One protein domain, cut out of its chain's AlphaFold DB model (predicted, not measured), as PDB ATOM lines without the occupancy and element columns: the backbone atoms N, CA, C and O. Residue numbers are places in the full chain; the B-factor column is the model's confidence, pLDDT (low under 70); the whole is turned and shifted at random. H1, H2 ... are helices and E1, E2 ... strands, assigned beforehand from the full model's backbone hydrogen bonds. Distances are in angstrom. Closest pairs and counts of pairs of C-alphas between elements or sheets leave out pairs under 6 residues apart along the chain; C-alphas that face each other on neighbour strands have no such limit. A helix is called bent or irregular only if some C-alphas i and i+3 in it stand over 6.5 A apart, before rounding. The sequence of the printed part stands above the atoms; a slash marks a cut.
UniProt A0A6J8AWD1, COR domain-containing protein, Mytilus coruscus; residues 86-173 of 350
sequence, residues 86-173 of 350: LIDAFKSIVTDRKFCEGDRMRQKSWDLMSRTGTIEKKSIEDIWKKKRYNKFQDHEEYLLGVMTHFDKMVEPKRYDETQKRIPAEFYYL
ATOM      1  N   LEU A  86       7.903  26.774 -39.424       91.69
ATOM      2  CA  LEU A  86       6.641  27.312 -39.923       91.69
ATOM      3  C   LEU A  86       6.423  28.749 -39.438       91.69
ATOM      4  O   LEU A  86       6.072  29.626 -40.223       91.69
ATOM      5  N   ILE A  87       6.692  29.011 -38.158       91.56
ATOM      6  CA  ILE A  87       6.606  30.355 -37.580       91.56
ATOM      7  C   ILE A  87       7.567  31.314 -38.292       91.56
ATOM      8  O   ILE A  87       7.200  32.457 -38.555       91.56
ATOM      9  N   ASP A  88       8.781  30.877 -38.624       90.94
ATOM     10  CA  ASP A  88       9.742  31.678 -39.386       90.94
ATOM     11  C   ASP A  88       9.239  31.988 -40.801       90.94
ATOM     12  O   ASP A  88       9.380  33.128 -41.260       90.94
ATOM     13  N   ALA A  89       8.619  31.012 -41.475       91.69
ATOM     14  CA  ALA A  89       7.978  31.219 -42.770       91.69
ATOM     15  C   ALA A  89       6.838  32.241 -42.649       91.69
ATOM     16  O   ALA A  89       6.808  33.220 -43.393       91.69
ATOM     17  N   PHE A  90       5.975  32.110 -41.639       92.31
ATOM     18  CA  PHE A  90       4.876  33.051 -41.404       92.31
ATOM     19  C   PHE A  90       5.407  34.452 -41.122       92.31
ATOM     20  O   PHE A  90       4.995  35.409 -41.772       92.31
ATOM     21  N   LYS A  91       6.387  34.573 -40.220       90.62
ATOM     22  CA  LYS A  91       7.039  35.840 -39.870       90.62
ATOM     23  C   LYS A  91       7.740  36.482 -41.054       90.62
ATOM     24  O   LYS A  91       7.931  37.692 -41.038       90.62
ATOM     25  N   SER A  92       8.170  35.731 -42.064       89.81
ATOM     26  CA  SER A  92       8.786  36.334 -43.248       89.81
ATOM     27  C   SER A  92       7.798  37.232 -44.016       89.81
ATOM     28  O   SER A  92       8.211  38.282 -44.512       89.81
ATOM     29  N   ILE A  93       6.504  36.883 -43.989       90.19
ATOM     30  CA  ILE A  93       5.404  37.566 -44.686       90.19
ATOM     31  C   ILE A  93       4.592  38.432 -43.712       90.19
ATOM     32  O   ILE A  93       4.547  39.654 -43.841       90.19
ATOM     33  N   VAL A  94       3.987  37.807 -42.702       85.62
ATOM     34  CA  VAL A  94       3.124  38.440 -41.700       85.62
ATOM     35  C   VAL A  94       3.976  38.828 -40.496       85.62
ATOM     36  O   VAL A  94       4.286  38.016 -39.626       85.62
ATOM     37  N   THR A  95       4.400  40.088 -40.451       84.56
ATOM     38  CA  THR A  95       5.219  40.613 -39.352       84.56
ATOM     39  C   THR A  95       4.911  42.072 -39.061       84.56
ATOM     40  O   THR A  95       4.203  42.722 -39.827       84.56
ATOM     41  N   ASP A  96       5.470  42.610 -37.980       81.12
ATOM     42  CA  ASP A  96       5.458  44.051 -37.735       81.12
ATOM     43  C   ASP A  96       6.523  44.766 -38.568       81.12
ATOM     44  O   ASP A  96       7.634  44.262 -38.755       81.12
ATOM     45  N   ARG A  97       6.230  46.014 -38.948       83.88
ATOM     46  CA  ARG A  97       7.132  46.887 -39.714       83.88
ATOM     47  C   ARG A  97       8.552  46.961 -39.146       83.88
ATOM     48  O   ARG A  97       9.510  46.961 -39.914       83.88
ATOM     49  N   LYS A  98       8.692  46.982 -37.814       83.75
ATOM     50  CA  LYS A  98       9.986  47.022 -37.102       83.75
ATOM     51  C   LYS A  98      10.896  45.838 -37.448       83.75
ATOM     52  O   LYS A  98      12.110  45.968 -37.504       83.75
ATOM     53  N   PHE A  99      10.323  44.677 -37.763       81.94
ATOM     54  CA  PHE A  99      11.093  43.491 -38.147       81.94
ATOM     55  C   PHE A  99      11.474  43.470 -39.633       81.94
ATOM     56  O   PHE A  99      12.134  42.527 -40.083       81.94
ATOM     57  N   CYS A 100      11.072  44.494 -40.389       83.25
ATOM     58  CA  CYS A 100      11.492  44.753 -41.765       83.25
ATOM     59  C   CYS A 100      12.634  45.784 -41.837       83.25
ATOM     60  O   CYS A 100      13.056  46.160 -42.931       83.25
ATOM     61  N   GLU A 101      13.138  46.281 -40.705       79.62
ATOM     62  CA  GLU A 101      14.263  47.218 -40.666       79.62
ATOM     63  C   GLU A 101      15.495  46.656 -41.399       79.62
ATOM     64  O   GLU A 101      15.827  45.476 -41.293       79.62
ATOM     65  N   GLY A 102      16.133  47.496 -42.218       80.94
ATOM     66  CA  GLY A 102      17.263  47.104 -43.069       80.94
ATOM     67  C   GLY A 102      16.894  46.464 -44.417       80.94
ATOM     68  O   GLY A 102      17.755  46.383 -45.289       80.94
ATOM     69  N   ASP A 103      15.632  46.086 -44.649       85.38
ATOM     70  CA  ASP A 103      15.173  45.490 -45.911       85.38
ATOM     71  C   ASP A 103      14.127  46.371 -46.610       85.38
ATOM     72  O   ASP A 103      12.921  46.242 -46.398       85.38
ATOM     73  N   ARG A 104      14.592  47.268 -47.490       85.12
ATOM     74  CA  ARG A 104      13.730  48.231 -48.204       85.12
ATOM     75  C   ARG A 104      12.609  47.569 -49.005       85.12
ATOM     76  O   ARG A 104      11.528  48.138 -49.102       85.12
ATOM     77  N   MET A 105      12.856  46.403 -49.601       82.69
ATOM     78  CA  MET A 105      11.834  45.715 -50.396       82.69
ATOM     79  C   MET A 105      10.734  45.170 -49.495       82.69
ATOM     80  O   MET A 105       9.560  45.406 -49.750       82.69
ATOM     81  N   ARG A 106      11.117  44.537 -48.384       85.31
ATOM     82  CA  ARG A 106      10.152  44.015 -47.414       85.31
ATOM     83  C   ARG A 106       9.383  45.132 -46.710       85.31
ATOM     84  O   ARG A 106       8.199  44.969 -46.448       85.31
ATOM     85  N   GLN A 107      10.016  46.282 -46.467       89.75
ATOM     86  CA  GLN A 107       9.329  47.484 -45.978       89.75
ATOM     87  C   GLN A 107       8.277  47.984 -46.964       89.75
ATOM     88  O   GLN A 107       7.162  48.260 -46.546       89.75
ATOM     89  N   LYS A 108       8.595  48.050 -48.264       89.56
ATOM     90  CA  LYS A 108       7.619  48.438 -49.292       89.56
ATOM     91  C   LYS A 108       6.444  47.467 -49.359       89.56
ATOM     92  O   LYS A 108       5.303  47.917 -49.371       89.56
ATOM     93  N   SER A 109       6.711  46.158 -49.364       90.38
ATOM     94  CA  SER A 109       5.655  45.140 -49.334       90.38
ATOM     95  C   SER A 109       4.806  45.263 -48.069       90.38
ATOM     96  O   SER A 109       3.587  45.193 -48.147       90.38
ATOM     97  N   TRP A 110       5.428  45.517 -46.914       92.38
ATOM     98  CA  TRP A 110       4.709  45.742 -45.662       92.38
ATOM     99  C   TRP A 110       3.854  47.008 -45.693       92.38
ATOM    100  O   TRP A 110       2.689  46.963 -45.314       92.38
ATOM    101  N   ASP A 111       4.400  48.126 -46.172       91.50
ATOM    102  CA  ASP A 111       3.675  49.392 -46.266       91.50
ATOM    103  C   ASP A 111       2.462  49.244 -47.206       91.50
ATOM    104  O   ASP A 111       1.391  49.763 -46.890       91.50
ATOM    105  N   LEU A 112       2.585  48.481 -48.301       91.06
ATOM    106  CA  LEU A 112       1.462  48.126 -49.175       91.06
ATOM    107  C   LEU A 112       0.433  47.251 -48.446       91.06
ATOM    108  O   LEU A 112      -0.721  47.658 -48.332       91.06
ATOM    109  N   MET A 113       0.857  46.119 -47.872       92.81
ATOM    110  CA  MET A 113      -0.012  45.214 -47.105       92.81
ATOM    111  C   MET A 113      -0.765  45.942 -45.988       92.81
ATOM    112  O   MET A 113      -1.952  45.715 -45.790       92.81
ATOM    113  N   SER A 114      -0.107  46.862 -45.282       93.25
ATOM    114  CA  SER A 114      -0.726  47.630 -44.198       93.25
ATOM    115  C   SER A 114      -1.851  48.554 -44.669       93.25
ATOM    116  O   SER A 114      -2.721  48.919 -43.876       93.25
ATOM    117  N   ARG A 115      -1.838  48.928 -45.956       90.75
ATOM    118  CA  ARG A 115      -2.827  49.810 -46.577       90.75
ATOM    119  C   ARG A 115      -3.946  49.050 -47.265       90.75
ATOM    120  O   ARG A 115      -5.096  49.436 -47.099       90.75
ATOM    121  N   THR A 116      -3.602  48.023 -48.038       90.38
ATOM    122  CA  THR A 116      -4.537  47.305 -48.918       90.38
ATOM    123  C   THR A 116      -4.958  45.950 -48.367       90.38
ATOM    124  O   THR A 116      -5.966  45.403 -48.791       90.38
ATOM    125  N   GLY A 117      -4.183  45.376 -47.445       92.31
ATOM    126  CA  GLY A 117      -4.372  44.004 -46.987       92.31
ATOM    127  C   GLY A 117      -4.024  42.964 -48.037       92.31
ATOM    128  O   GLY A 117      -4.522  41.849 -47.941       92.31
ATOM    129  N   THR A 118      -3.206  43.299 -49.039       93.50
ATOM    130  CA  THR A 118      -2.845  42.385 -50.130       93.50
ATOM    131  C   THR A 118      -1.337  42.231 -50.286       93.50
ATOM    132  O   THR A 118      -0.573  43.173 -50.073       93.50
ATOM    133  N   ILE A 119      -0.903  41.030 -50.678       93.94
ATOM    134  CA  ILE A 119       0.477  40.736 -51.073       93.94
ATOM    135  C   ILE A 119       0.502  39.939 -52.375       93.94
ATOM    136  O   ILE A 119      -0.200  38.942 -52.517       93.94
ATOM    137  N   GLU A 120       1.324  40.361 -53.331       93.56
ATOM    138  CA  GLU A 120       1.541  39.613 -54.573       93.56
ATOM    139  C   GLU A 120       2.369  38.350 -54.316       93.56
ATOM    140  O   GLU A 120       3.357  38.397 -53.578       93.56
ATOM    141  N   LYS A 121       2.041  37.246 -54.996       93.19
ATOM    142  CA  LYS A 121       2.809  35.994 -54.911       93.19
ATOM    143  C   LYS A 121       4.286  36.224 -55.249       93.19
ATOM    144  O   LYS A 121       5.163  35.834 -54.489       93.19
ATOM    145  N   LYS A 122       4.559  37.007 -56.296       92.19
ATOM    146  CA  LYS A 122       5.919  37.403 -56.690       92.19
ATOM    147  C   LYS A 122       6.695  38.123 -55.577       92.19
ATOM    148  O   LYS A 122       7.898  37.930 -55.434       92.19
ATOM    149  N   SER A 123       6.018  38.935 -54.761       92.12
ATOM    150  CA  SER A 123       6.665  39.580 -53.610       92.12
ATOM    151  C   SER A 123       7.079  38.559 -52.548       92.12
ATOM    152  O   SER A 123       8.118  38.739 -51.915       92.12
ATOM    153  N   ILE A 124       6.300  37.488 -52.361       92.62
ATOM    154  CA  ILE A 124       6.644  36.384 -51.456       92.62
ATOM    155  C   ILE A 124       7.855  35.618 -51.996       92.62
ATOM    156  O   ILE A 124       8.834  35.457 -51.266       92.62
ATOM    157  N   GLU A 125       7.838  35.251 -53.280       92.25
ATOM    158  CA  GLU A 125       8.969  34.606 -53.962       92.25
ATOM    159  C   GLU A 125      10.268  35.403 -53.763       92.25
ATOM    160  O   GLU A 125      11.315  34.860 -53.407       92.25
ATOM    161  N   ASP A 126      10.212  36.723 -53.949       90.25
ATOM    162  CA  ASP A 126      11.376  37.599 -53.815       90.25
ATOM    163  C   ASP A 126      11.849  37.755 -52.357       90.25
ATOM    164  O   ASP A 126      13.037  37.995 -52.112       90.25
ATOM    165  N   ILE A 127      10.960  37.598 -51.369       90.31
ATOM    166  CA  ILE A 127      11.338  37.514 -49.949       90.31
ATOM    167  C   ILE A 127      12.046  36.182 -49.675       90.31
ATOM    168  O   ILE A 127      13.070  36.177 -48.983       90.31
ATOM    169  N   TRP A 128      11.547  35.074 -50.228       91.94
ATOM    170  CA  TRP A 128      12.081  33.729 -49.992       91.94
ATOM    171  C   TRP A 128      13.382  33.438 -50.739       91.94
ATOM    172  O   TRP A 128      14.239  32.769 -50.174       91.94
ATOM    173  N   LYS A 129      13.641  34.066 -51.892       90.62
ATOM    174  CA  LYS A 129      14.949  34.007 -52.585       90.62
ATOM    175  C   LYS A 129      16.112  34.604 -51.777       90.62
ATOM    176  O   LYS A 129      17.283  34.400 -52.101       90.62
ATOM    177  N   LYS A 130      15.842  35.396 -50.732       87.19
ATOM    178  CA  LYS A 130      16.907  36.005 -49.918       87.19
ATOM    179  C   LYS A 130      17.585  34.953 -49.053       87.19
ATOM    180  O   LYS A 130      16.928  34.114 -48.450       87.19
ATOM    181  N   LYS A 131      18.901  35.095 -48.849       85.06
ATOM    182  CA  LYS A 131      19.728  34.172 -48.042       85.06
ATOM    183  C   LYS A 131      19.114  33.804 -46.681       85.06
ATOM    184  O   LYS A 131      19.266  32.674 -46.235       85.06
ATOM    185  N   ARG A 132      18.417  34.743 -46.028       85.19
ATOM    186  CA  ARG A 132      17.755  34.524 -44.731       85.19
ATOM    187  C   ARG A 132      16.604  33.506 -44.790       85.19
ATOM    188  O   ARG A 132      16.380  32.815 -43.803       85.19
ATOM    189  N   TYR A 133      15.886  33.436 -45.909       87.88
ATOM    190  CA  TYR A 133      14.652  32.658 -46.074       87.88
ATOM    191  C   TYR A 133      14.732  31.610 -47.194       87.88
ATOM    192  O   TYR A 133      13.770  30.883 -47.401       87.88
ATOM    193  N   ASN A 134      15.897  31.469 -47.836       89.12
ATOM    194  CA  ASN A 134      16.146  30.545 -48.947       89.12
ATOM    195  C   ASN A 134      15.741  29.091 -48.655       89.12
ATOM    196  O   ASN A 134      15.347  28.362 -49.552       89.12
ATOM    197  N   LYS A 135      15.766  28.678 -47.381       88.62
ATOM    198  CA  LYS A 135      15.318  27.343 -46.954       88.62
ATOM    199  C   LYS A 135      13.844  27.035 -47.272       88.62
ATOM    200  O   LYS A 135      13.451  25.879 -47.207       88.62
ATOM    201  N   PHE A 136      13.033  28.047 -47.576       88.69
ATOM    202  CA  PHE A 136      11.614  27.895 -47.908       88.69
ATOM    203  C   PHE A 136      11.336  27.856 -49.412       88.69
ATOM    204  O   PHE A 136      10.233  27.485 -49.800       88.69
ATOM    205  N   GLN A 137      12.313  28.216 -50.252       87.88
ATOM    206  CA  GLN A 137      12.115  28.376 -51.693       87.88
ATOM    207  C   GLN A 137      11.647  27.075 -52.366       87.88
ATOM    208  O   GLN A 137      10.701  27.095 -53.146       87.88
ATOM    209  N   ASP A 138      12.251  25.940 -52.012       88.25
ATOM    210  CA  ASP A 138      11.934  24.635 -52.616       88.25
ATOM    211  C   ASP A 138      10.558  24.086 -52.197       88.25
ATOM    212  O   ASP A 138      10.055  23.127 -52.781       88.25
ATOM    213  N   HIS A 139       9.931  24.694 -51.187       88.88
ATOM    214  CA  HIS A 139       8.657  24.259 -50.614       88.88
ATOM    215  C   HIS A 139       7.603  25.366 -50.643       88.88
ATOM    216  O   HIS A 139       6.676  25.364 -49.830       88.88
ATOM    217  N   GLU A 140       7.750  26.321 -51.563       90.31
ATOM    218  CA  GLU A 140       6.943  27.534 -51.569       90.31
ATOM    219  C   GLU A 140       5.440  27.237 -51.626       90.31
ATOM    220  O   GLU A 140       4.680  27.696 -50.774       90.31
ATOM    221  N   GLU A 141       5.009  26.430 -52.597       90.62
ATOM    222  CA  GLU A 141       3.586  26.145 -52.813       90.62
ATOM    223  C   GLU A 141       2.952  25.436 -51.615       90.62
ATOM    224  O   GLU A 141       1.841  25.776 -51.205       90.62
ATOM    225  N   TYR A 142       3.684  24.501 -51.004       92.12
ATOM    226  CA  TYR A 142       3.222  23.812 -49.805       92.12
ATOM    227  C   TYR A 142       3.069  24.785 -48.632       92.12
ATOM    228  O   TYR A 142       2.028  24.799 -47.979       92.12
ATOM    229  N   LEU A 143       4.066  25.640 -48.382       92.94
ATOM    230  CA  LEU A 143       4.026  26.603 -47.278       92.94
ATOM    231  C   LEU A 143       2.920  27.648 -47.461       92.94
ATOM    232  O   LEU A 143       2.249  27.990 -46.487       92.94
ATOM    233  N   LEU A 144       2.682  28.117 -48.690       92.94
ATOM    234  CA  LEU A 144       1.542  28.982 -49.013       92.94
ATOM    235  C   LEU A 144       0.205  28.268 -48.764       92.94
ATOM    236  O   LEU A 144      -0.714  28.857 -48.184       92.94
ATOM    237  N   GLY A 145       0.112  26.988 -49.138       92.06
ATOM    238  CA  GLY A 145      -1.039  26.138 -48.847       92.06
ATOM    239  C   GLY A 145      -1.289  26.005 -47.345       92.06
ATOM    240  O   GLY A 145      -2.411  26.214 -46.892       92.06
ATOM    241  N   VAL A 146      -0.240  25.756 -46.558       92.56
ATOM    242  CA  VAL A 146      -0.325  25.663 -45.094       92.56
ATOM    243  C   VAL A 146      -0.731  27.007 -44.479       92.56
ATOM    244  O   VAL A 146      -1.615  27.055 -43.631       92.56
ATOM    245  N   MET A 147      -0.160  28.128 -44.924       92.94
ATOM    246  CA  MET A 147      -0.566  29.466 -44.465       92.94
ATOM    247  C   MET A 147      -2.045  29.765 -44.734       92.94
ATOM    248  O   MET A 147      -2.702  30.407 -43.913       92.94
ATOM    249  N   THR A 148      -2.554  29.297 -45.872       91.94
ATOM    250  CA  THR A 148      -3.971  29.408 -46.233       91.94
ATOM    251  C   THR A 148      -4.830  28.475 -45.382       91.94
ATOM    252  O   THR A 148      -5.892  28.878 -44.926       91.94
ATOM    253  N   HIS A 149      -4.353  27.259 -45.099       89.44
ATOM    254  CA  HIS A 149      -5.019  26.305 -44.209       89.44
ATOM    255  C   HIS A 149      -5.162  26.842 -42.772       89.44
ATOM    256  O   HIS A 149      -6.179  26.604 -42.134       89.44
ATOM    257  N   PHE A 150      -4.196  27.627 -42.283       88.06
ATOM    258  CA  PHE A 150      -4.262  28.305 -40.977       88.06
ATOM    259  C   PHE A 150      -5.018  29.651 -40.989       88.06
ATOM    260  O   PHE A 150      -4.855  30.452 -40.059       88.06
ATOM    261  N   ASP A 151      -5.763  29.957 -42.057       88.75
ATOM    262  CA  ASP A 151      -6.501  31.214 -42.257       88.75
ATOM    263  C   ASP A 151      -5.638  32.483 -42.087       88.75
ATOM    264  O   ASP A 151      -6.130  33.584 -41.811       88.75
ATOM    265  N   LYS A 152      -4.312  32.353 -42.257       89.94
ATOM    266  CA  LYS A 152      -3.384  33.491 -42.195       89.94
ATOM    267  C   LYS A 152      -3.363  34.264 -43.495       89.94
ATOM    268  O   LYS A 152      -3.082  35.457 -43.458       89.94
ATOM    269  N   MET A 153      -3.673  33.599 -44.603       93.50
ATOM    270  CA  MET A 153      -3.817  34.190 -45.928       93.50
ATOM    271  C   MET A 153      -5.092  33.686 -46.584       93.50
ATOM    272  O   MET A 153      -5.543  32.580 -46.302       93.50
ATOM    273  N   VAL A 154      -5.641  34.481 -47.495       93.44
ATOM    274  CA  VAL A 154      -6.814  34.081 -48.275       93.44
ATOM    275  C   VAL A 154      -6.529  34.240 -49.751       93.44
ATOM    276  O   VAL A 154      -6.163  35.321 -50.216       93.44
ATOM    277  N   GLU A 155      -6.746  33.164 -50.499       90.81
ATOM    278  CA  GLU A 155      -6.730  33.215 -51.953       90.81
ATOM    279  C   GLU A 155      -8.019  33.852 -52.490       90.81
ATOM    280  O   GLU A 155      -9.120  33.405 -52.146       90.81
ATOM    281  N   PRO A 156      -7.924  34.855 -53.378       85.56
ATOM    282  CA  PRO A 156      -9.090  35.377 -54.069       85.56
ATOM    283  C   PRO A 156      -9.700  34.285 -54.957       85.56
ATOM    284  O   PRO A 156      -9.036  33.735 -55.839       85.56
ATOM    285  N   LYS A 157     -10.996  33.999 -54.788       78.19
ATOM    286  CA  LYS A 157     -11.718  33.115 -55.715       78.19
ATOM    287  C   LYS A 157     -11.944  33.831 -57.043       78.19
ATOM    288  O   LYS A 157     -12.819  34.686 -57.159       78.19
ATOM    289  N   ARG A 158     -11.141  33.477 -58.046       77.25
ATOM    290  CA  ARG A 158     -11.241  33.985 -59.418       77.25
ATOM    291  C   ARG A 158     -11.548  32.832 -60.364       77.25
ATOM    292  O   ARG A 158     -10.930  31.770 -60.277       77.25
ATOM    293  N   TYR A 159     -12.488  33.063 -61.268       79.62
ATOM    294  CA  TYR A 159     -12.872  32.124 -62.313       79.62
ATOM    295  C   TYR A 159     -12.781  32.835 -63.657       79.62
ATOM    296  O   TYR A 159     -13.086  34.026 -63.743       79.62
ATOM    297  N   ASP A 160     -12.327  32.124 -64.682       81.12
ATOM    298  CA  ASP A 160     -12.366  32.625 -66.049       81.12
ATOM    299  C   ASP A 160     -13.787  32.537 -66.634       81.12
ATOM    300  O   ASP A 160     -14.728  32.055 -65.993       81.12
ATOM    301  N   GLU A 161     -13.954  33.007 -67.870       83.19
ATOM    302  CA  GLU A 161     -15.236  32.957 -68.586       83.19
ATOM    303  C   GLU A 161     -15.769  31.521 -68.751       83.19
ATOM    304  O   GLU A 161     -16.974  31.315 -68.887       83.19
ATOM    305  N   THR A 162     -14.886  30.520 -68.669       85.31
ATOM    306  CA  THR A 162     -15.208  29.090 -68.759       85.31
ATOM    307  C   THR A 162     -15.486  28.437 -67.400       85.31
ATOM    308  O   THR A 162     -15.632  27.219 -67.329       85.31
ATOM    309  N   GLN A 163     -15.593  29.227 -66.323       80.81
ATOM    310  CA  GLN A 163     -15.763  28.764 -64.937       80.81
ATOM    311  C   GLN A 163     -14.583  27.941 -64.398       80.81
ATOM    312  O   GLN A 163     -14.703  27.262 -63.373       80.81
ATOM    313  N   LYS A 164     -13.412  28.010 -65.035       84.50
ATOM    314  CA  LYS A 164     -12.201  27.379 -64.518       84.50
ATOM    315  C   LYS A 164     -11.535  28.310 -63.512       84.50
ATOM    316  O   LYS A 164     -11.448  29.520 -63.718       84.50
ATOM    317  N   ARG A 165     -11.066  27.744 -62.397       80.12
ATOM    318  CA  ARG A 165     -10.357  28.500 -61.356       80.12
ATOM    319  C   ARG A 165      -9.061  29.074 -61.929       80.12
ATOM    320  O   ARG A 165      -8.230  28.327 -62.444       80.12
ATOM    321  N   ILE A 166      -8.895  30.386 -61.800       84.88
ATOM    322  CA  ILE A 166      -7.656  31.087 -62.137       84.88
ATOM    323  C   ILE A 166      -6.734  31.008 -60.911       84.88
ATOM    324  O   ILE A 166      -7.202  31.279 -59.800       84.88
ATOM    325  N   PRO A 167      -5.451  30.635 -61.074       83.50
ATOM    326  CA  PRO A 167      -4.481  30.656 -59.982       83.50
ATOM    327  C   PRO A 167      -4.386  32.032 -59.310       83.50
ATOM    328  O   PRO A 167      -4.510  33.070 -59.962       83.50
ATOM    329  N   ALA A 168      -4.158  32.043 -57.998       84.81
ATOM    330  CA  ALA A 168      -3.995  33.278 -57.246       84.81
ATOM    331  C   ALA A 168      -2.649  33.949 -57.581       84.81
ATOM    332  O   ALA A 168      -1.585  33.361 -57.410       84.81
ATOM    333  N   GLU A 169      -2.701  35.201 -58.037       91.12
ATOM    334  CA  GLU A 169      -1.515  36.050 -58.257       91.12
ATOM    335  C   GLU A 169      -1.157  36.869 -57.007       91.12
ATOM    336  O   GLU A 169      -0.066  37.429 -56.898       91.12
ATOM    337  N   PHE A 170      -2.084  36.942 -56.052       92.75
ATOM    338  CA  PHE A 170      -1.951  37.661 -54.795       92.75
ATOM    339  C   PHE A 170      -2.815  37.003 -53.714       92.75
ATOM    340  O   PHE A 170      -3.732  36.239 -54.020       92.75
ATOM    341  N   TYR A 171      -2.539  37.347 -52.460       94.69
ATOM    342  CA  TYR A 171      -3.247  36.872 -51.276       94.69
ATOM    343  C   TYR A 171      -3.765  38.051 -50.458       94.69
ATOM    344  O   TYR A 171      -3.109  39.094 -50.390       94.69
ATOM    345  N   TYR A 172      -4.908  37.870 -49.796       94.56
ATOM    346  CA  TYR A 172      -5.375  38.792 -48.765       94.56
ATOM    347  C   TYR A 172      -4.822  38.426 -47.385       94.56
ATOM    348  O   TYR A 172      -4.691  37.253 -47.035       94.56
ATOM    349  N   LEU A 173      -4.559  39.457 -46.588       93.75
ATOM    350  CA  LEU A 173      -3.977  39.430 -45.253       93.75
ATOM    351  C   LEU A 173      -4.750  40.401 -44.351       93.75
ATOM    352  O   LEU A 173      -4.272  41.488 -44.026       93.75
TER     353      LEU A 173
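Overview. This is residues 86 to 173 of the 350 residues of the protein "COR domain-containing protein" of Mytilus coruscus (UniProt A0A6J8AWD1). A small body of crossed helices has a long, thin loop reaching out from one side. H5 and H3 lie at opposite sides of the body, with H1 and H4 between them; the short H2 packs on H3, and a small ribbon of two antiparallel strands, E1 and E2, sits beside H3 and H4. The loop between H5 and E2 carries Thr 162 far out at one end of the longest axis. The 88 printed residues include five named helices and two named strands, in the order H1, H2, H3, E1, H4, H5, E2, and the class is mostly helix. The whole is compact, with a radius of gyration of the C-alphas of 13.4 A, yet elongated in outline, with spans of 45 by 29 by 21 A.

Arrangement. H1, residues 86 to 93, touches H4, residues 121 to 128, at a steep tilt of 64 degrees, opposite ways; their closest C-alphas, those of Ile 93 and Ile 124, are 7.0 A apart. H1 also touches H5, residues 134 to 149, about perpendicular at 86 degrees, with the C-alphas of Ala 89 and Phe 136 closest at 7.1 A. H2, residues 97 to 100, touches H3, residues 104 to 116, through residues 106 to 111 of H3 alone; the C-alphas of Cys 100 and Gln 107 are closest at 5.5 A. H1 and H3 are near each other, with 5 pairs of C-alphas within 10 A. H3 and H4 are close but not clearly touching, with the C-alphas of Arg 106 and Ile 127 closest at 7.1 A. E1, residues 118 to 120, is the antiparallel neighbour of E2, residues 170 to 172, with N 119 and O 171 within hydrogen-bond range at 2.9 A and N 171 and O 119 at 2.8 A. H4 touches H5 through residues 134 to 140 of H5 alone, at a steep tilt of 46 degrees, opposite ways; the C-alphas of Trp 128 and Asn 134 are closest at 5.3 A. Among the pairs that are apart are H3 and H5. In H3 and H4 every O i to N i+4 pair is within hydrogen-bond range, in H1 3 of 4 and in H5 8 of 12, while H2 is too short for such a pair.

Along the chain. H1 begins at C-alpha 86, (6.641, 27.312, -39.923), and is 11.4 A long; H2 follows. H3 is 18.3 A long and ends at C-alpha 116, (-4.537, 47.305, -48.918). E1 runs directly into H4, which is 10.7 A long. H5 is 22.1 A long and irregular, with C-alphas 138 and 141 8.5 A apart and a kink of 81 degrees near residue 141. E2 ends at C-alpha 172, (-5.375, 38.792, -48.765).

Size, cuts and confidence. The two C-alphas farthest apart, those of Gly 102 and Thr 162, are 45.2 A apart. The link from H5 to E2 is long, with 20 residues, 150 to 169; the other links are tight. The printed part has no cut. Its mean pLDDT is 88.6, and no printed residue is under 70.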